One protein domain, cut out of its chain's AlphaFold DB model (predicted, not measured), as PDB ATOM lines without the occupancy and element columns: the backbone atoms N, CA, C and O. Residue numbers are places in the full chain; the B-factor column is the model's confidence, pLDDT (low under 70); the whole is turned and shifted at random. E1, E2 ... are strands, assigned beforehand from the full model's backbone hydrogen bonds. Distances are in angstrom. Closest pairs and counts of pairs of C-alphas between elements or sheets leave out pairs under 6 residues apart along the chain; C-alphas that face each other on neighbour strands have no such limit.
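What this domain is: This is residues 31 to 73 of the 74 residues of an uncharacterized protein of Burkholderia sp. ST111 (UniProt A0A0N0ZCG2). This model has little regular structure: a narrow three-stranded sheet, E1, E2, E3 in order along the chain and across it, and a long loop, residues 45 to 66, that swings out past the end of E2 and returns to begin E3. E1 and E2 form a hairpin, and E3 runs beside E2 the same way in this mixed sheet. The 43 printed residues have three named strands and no named helix; the class is all strand, with 17 residues in them. The whole is loose, with a radius of gyration of the C-alphas of 12.9 A, and a rod spanning 39 by 18 by 9 A.

Where its parts are: E1, residues 31 to 33, begins at C-alpha 31 (232.133, 145.216, 190.250) and measures 7.0 A. E2, residues 38 to 44, measures 20.2 A. E3, residues 67 to 73, measures 19.7 A and ends at C-alpha 73 (230.506, 156.483, 197.535).

How they stand to each other: E1 and E2 are antiparallel at 158 degrees, with N 32 and O 40 within hydrogen-bond range at 2.9 A. E2, the inner strand, is parallel to E3 at 19 degrees, with N 41 and O 69 within range at 2.9 A. E1 and E3 are apart.

The domain as a whole: The C-alphas farthest apart, Thr 50 and Thr 63, are 39.3 A from each other. The printed part has no cut. The link E2 to E3 is long, 22 residues. Residues 45 to 56 have pLDDT under 70.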
ATOM      1  N   ILE A  31     231.540 145.259 191.588       82.44
ATOM      2  CA  ILE A  31     232.133 145.216 190.250       82.44
ATOM      3  C   ILE A  31     231.039 144.845 189.254       82.44
ATOM      4  O   ILE A  31     230.413 143.792 189.379       82.44
ATOM      5  N   VAL A  32     230.799 145.712 188.273       84.44
ATOM      6  CA  VAL A  32     229.729 145.556 187.282       84.44
ATOM      7  C   VAL A  32     230.285 145.785 185.882       84.44
ATOM      8  O   VAL A  32     230.921 146.800 185.609       84.44
ATOM      9  N   TRP A  33     230.020 144.855 184.968       81.81
ATOM     10  CA  TRP A  33     230.268 145.073 183.545       81.81
ATOM     11  C   TRP A  33     229.158 145.949 182.967       81.81
ATOM     12  O   TRP A  33     228.002 145.538 182.914       81.81
ATOM     13  N   MET A  34     229.517 147.150 182.522       85.12
ATOM     14  CA  MET A  34     228.602 148.062 181.827       85.12
ATOM     15  C   MET A  34     228.486 147.696 180.341       85.12
ATOM     16  O   MET A  34     227.481 147.981 179.695       85.12
ATOM     17  N   SER A  35     229.523 147.061 179.788       85.12
ATOM     18  CA  SER A  35     229.559 146.519 178.428       85.12
ATOM     19  C   SER A  35     230.646 145.442 178.312       85.12
ATOM     20  O   SER A  35     231.328 145.134 179.286       85.12
ATOM     21  N   SER A  36     230.877 144.906 177.109       84.44
ATOM     22  CA  SER A  36     231.993 143.985 176.835       84.44
ATOM     23  C   SER A  36     233.387 144.605 177.015       84.44
ATOM     24  O   SER A  36     234.378 143.880 177.009       84.44
ATOM     25  N   THR A  37     233.476 145.933 177.118       85.81
ATOM     26  CA  THR A  37     234.738 146.686 177.217       85.81
ATOM     27  C   THR A  37     234.740 147.709 178.349       85.81
ATOM     28  O   THR A  37     235.720 148.433 178.501       85.81
ATOM     29  N   ALA A  38     233.680 147.790 179.153       84.19
ATOM     30  CA  ALA A  38     233.558 148.764 180.232       84.19
ATOM     31  C   ALA A  38     233.253 148.068 181.559       84.19
ATOM     32  O   ALA A  38     232.234 147.386 181.692       84.19
ATOM     33  N   LEU A  39     234.136 148.276 182.535       85.25
ATOM     34  CA  LEU A  39     234.030 147.748 183.887       85.25
ATOM     35  C   LEU A  39     233.869 148.909 184.866       85.25
ATOM     36  O   LEU A  39     234.729 149.786 184.933       85.25
ATOM     37  N   HIS A  40     232.789 148.889 185.635       85.56
ATOM     38  CA  HIS A  40     232.536 149.848 186.700       85.56
ATOM     39  C   HIS A  40     232.837 149.214 188.051       85.56
ATOM     40  O   HIS A  40     232.331 148.133 188.360       85.56
ATOM     41  N   VAL A  41     233.661 149.885 188.849       83.38
ATOM     42  CA  VAL A  41     234.028 149.456 190.198       83.38
ATOM     43  C   VAL A  41     233.575 150.528 191.178       83.38
ATOM     44  O   VAL A  41     234.106 151.638 191.169       83.38
ATOM     45  N   SER A  42     232.607 150.200 192.030       81.75
ATOM     46  CA  SER A  42     232.133 151.094 193.084       81.75
ATOM     47  C   SER A  42     232.501 150.580 194.468       81.75
ATOM     48  O   SER A  42     232.462 149.379 194.735       81.75
ATOM     49  N   PHE A  43     232.898 151.489 195.353       75.69
ATOM     50  CA  PHE A  43     233.316 151.153 196.711       75.69
ATOM     51  C   PHE A  43     232.916 152.244 197.697       75.69
ATOM     52  O   PHE A  43     232.826 153.417 197.333       75.69
ATOM     53  N   SER A  44     232.676 151.831 198.936       72.44
ATOM     54  CA  SER A  44     232.162 152.694 199.997       72.44
ATOM     55  C   SER A  44     233.313 153.118 200.910       72.44
ATOM     56  O   SER A  44     234.000 152.268 201.479       72.44
ATOM     57  N   ILE A  45     233.572 154.421 201.008       69.88
ATOM     58  CA  ILE A  45     234.606 154.982 201.889       69.88
ATOM     59  C   ILE A  45     233.965 155.547 203.153       69.88
ATOM     60  O   ILE A  45     232.900 156.157 203.105       69.88
ATOM     61  N   ASN A  46     234.616 155.357 204.301       59.59
ATOM     62  CA  ASN A  46     234.095 155.880 205.557       59.59
ATOM     63  C   ASN A  46     234.400 157.373 205.688       59.59
ATOM     64  O   ASN A  46     235.541 157.761 205.946       59.59
ATOM     65  N   SER A  47     233.374 158.210 205.521       55.59
ATOM     66  CA  SER A  47     233.477 159.668 205.641       55.59
ATOM     67  C   SER A  47     233.730 160.144 207.078       55.59
ATOM     68  O   SER A  47     234.100 161.301 207.275       55.59
ATOM     69  N   THR A  48     233.622 159.268 208.092       53.12
ATOM     70  CA  THR A  48     233.999 159.603 209.480       53.12
ATOM     71  C   THR A  48     235.504 159.535 209.738       53.12
ATOM     72  O   THR A  48     235.937 159.747 210.874       53.12
ATOM     73  N   ALA A  49     236.322 159.219 208.730       55.50
ATOM     74  CA  ALA A  49     237.769 159.285 208.865       55.50
ATOM     75  C   ALA A  49     238.192 160.734 209.158       55.50
ATOM     76  O   ALA A  49     237.959 161.651 208.376       55.50
ATOM     77  N   THR A  50     238.861 160.945 210.293       52.28
ATOM     78  CA  THR A  50     239.381 162.251 210.739       52.28
ATOM     79  C   THR A  50     240.404 162.863 209.778       52.28
ATOM     80  O   THR A  50     240.764 164.031 209.925       52.28
ATOM     81  N   LEU A  51     240.882 162.090 208.800       53.06
ATOM     82  CA  LEU A  51     241.798 162.508 207.748       53.06
ATOM     83  C   LEU A  51     241.251 162.071 206.379       53.06
ATOM     84  O   LEU A  51     240.717 160.965 206.275       53.06
ATOM     85  N   PRO A  52     241.437 162.875 205.314       53.28
ATOM     86  CA  PRO A  52     241.069 162.469 203.963       53.28
ATOM     87  C   PRO A  52     241.826 161.195 203.569       53.28
ATOM     88  O   PRO A  52     243.049 161.215 203.389       53.28
ATOM     89  N   ALA A  53     241.113 160.081 203.409       56.94
ATOM     90  CA  ALA A  53     241.693 158.863 202.863       56.94
ATOM     91  C   ALA A  53     241.932 159.070 201.360       56.94
ATOM     92  O   ALA A  53     241.012 159.021 200.544       56.94
ATOM     93  N   THR A  54     243.178 159.343 200.968       59.84
ATOM     94  CA  THR A  54     243.532 159.407 199.544       59.84
ATOM     95  C   THR A  54     243.590 157.986 198.990       59.84
ATOM     96  O   THR A  54     244.608 157.304 199.111       59.84
ATOM     97  N   VAL A  55     242.502 157.530 198.368       65.00
ATOM     98  CA  VAL A  55     242.450 156.205 197.740       65.00
ATOM     99  C   VAL A  55     243.204 156.243 196.411       65.00
ATOM    100  O   VAL A  55     242.810 156.919 195.461       65.00
ATOM    101  N   ARG A  56     244.322 155.512 196.332       66.06
ATOM    102  CA  ARG A  56     245.095 155.341 195.095       66.06
ATOM    103  C   ARG A  56     244.732 154.018 194.434       66.06
ATOM    104  O   ARG A  56     245.144 152.958 194.891       66.06
ATOM    105  N   LEU A  57     243.994 154.093 193.332       72.31
ATOM    106  CA  LEU A  57     243.544 152.923 192.580       72.31
ATOM    107  C   LEU A  57     244.486 152.652 191.411       72.31
ATOM    108  O   LEU A  57     244.875 153.562 190.677       72.31
ATOM    109  N   LYS A  58     244.839 151.381 191.224       72.88
ATOM    110  CA  LYS A  58     245.647 150.926 190.094       72.88
ATOM    111  C   LYS A  58     244.837 149.938 189.273       72.88
ATOM    112  O   LYS A  58     244.365 148.936 189.797       72.88
ATOM    113  N   LYS A  59     244.726 150.202 187.972       76.69
ATOM    114  CA  LYS A  59     244.210 149.236 186.998       76.69
ATOM    115  C   LYS A  59     245.357 148.623 186.207       76.69
ATOM    116  O   LYS A  59     246.315 149.319 185.870       76.69
ATOM    117  N   ILE A  60     245.243 147.337 185.897       76.38
ATOM    118  CA  ILE A  60     246.131 146.638 184.969       76.38
ATOM    119  C   ILE A  60     245.234 145.893 183.990       76.38
ATOM    120  O   ILE A  60     244.536 144.962 184.373       76.38
ATOM    121  N   ASP A  61     245.253 146.328 182.736       79.50
ATOM    122  CA  ASP A  61     244.615 145.625 181.633       79.50
ATOM    123  C   ASP A  61     245.685 145.285 180.596       79.50
ATOM    124  O   ASP A  61     246.198 146.160 179.900       79.50
ATOM    125  N   VAL A  62     246.030 144.001 180.516       77.38
ATOM    126  CA  VAL A  62     247.031 143.483 179.570       77.38
ATOM    127  C   VAL A  62     246.542 143.512 178.120       77.38
ATOM    128  O   VAL A  62     247.355 143.443 177.203       77.38
ATOM    129  N   THR A  63     245.227 143.620 177.904       82.38
ATOM    130  CA  THR A  63     244.614 143.660 176.568       82.38
ATOM    131  C   THR A  63     244.487 145.080 176.017       82.38
ATOM    132  O   THR A  63     244.266 145.253 174.821       82.38
ATOM    133  N   GLY A  64     244.572 146.099 176.882       82.62
ATOM    134  CA  GLY A  64     244.347 147.508 176.545       82.62
ATOM    135  C   GLY A  64     242.930 147.839 176.054       82.62
ATOM    136  O   GLY A  64     242.703 148.935 175.545       82.62
ATOM    137  N   THR A  65     241.988 146.901 176.166       85.00
ATOM    138  CA  THR A  65     240.643 146.988 175.582       85.00
ATOM    139  C   THR A  65     239.570 147.299 176.633       85.00
ATOM    140  O   THR A  65     238.476 147.746 176.290       85.00
ATOM    141  N   VAL A  66     239.868 147.092 177.916       84.50
ATOM    142  CA  VAL A  66     238.935 147.283 179.026       84.50
ATOM    143  C   VAL A  66     239.118 148.665 179.650       84.50
ATOM    144  O   VAL A  66     240.126 148.996 180.284       84.50
ATOM    145  N   ARG A  67     238.077 149.484 179.535       85.94
ATOM    146  CA  ARG A  67     237.942 150.737 180.267       85.94
ATOM    147  C   ARG A  67     237.412 150.442 181.669       85.94
ATOM    148  O   ARG A  67     236.240 150.131 181.838       85.94
ATOM    149  N   VAL A  68     238.289 150.556 182.663       83.62
ATOM    150  CA  VAL A  68     237.920 150.484 184.086       83.62
ATOM    151  C   VAL A  68     237.643 151.885 184.622       83.62
ATOM    152  O   VAL A  68     238.509 152.762 184.506       83.62
ATOM    153  N   GLU A  69     236.461 152.065 185.204       85.88
ATOM    154  CA  GLU A  69     236.014 153.275 185.893       85.88
ATOM    155  C   GLU A  69     235.814 152.988 187.380       85.88
ATOM    156  O   GLU A  69     235.387 151.899 187.763       85.88
ATOM    157  N   PHE A  70     236.161 153.968 188.211       82.56
ATOM    158  CA  PHE A  70     236.100 153.857 189.660       82.56
ATOM    159  C   PHE A  70     235.175 154.928 190.222       82.56
ATOM    160  O   PHE A  70     235.295 156.099 189.861       82.56
ATOM    161  N   GLU A  71     234.299 154.529 191.134       82.75
ATOM    162  CA  GLU A  71     233.374 155.419 191.826       82.75
ATOM    163  C   GLU A  71     233.462 155.178 193.336       82.75
ATOM    164  O   GLU A  71     233.154 154.089 193.820       82.75
ATOM    165  N   ALA A  72     233.878 156.200 194.079       77.00
ATOM    166  CA  ALA A  72     233.782 156.194 195.532       77.00
ATOM    167  C   ALA A  72     232.403 156.722 195.949       77.00
ATOM    168  O   ALA A  72     231.941 157.730 195.406       77.00
ATOM    169  N   ARG A  73     231.762 156.052 196.907       72.00
ATOM    170  CA  ARG A  73     230.506 156.483 197.535       72.00
ATOM    171  C   ARG A  73     230.706 156.614 199.044       72.00
ATOM    172  O   ARG A  73     231.545 155.911 199.605       72.00
TER     173      ARG A  73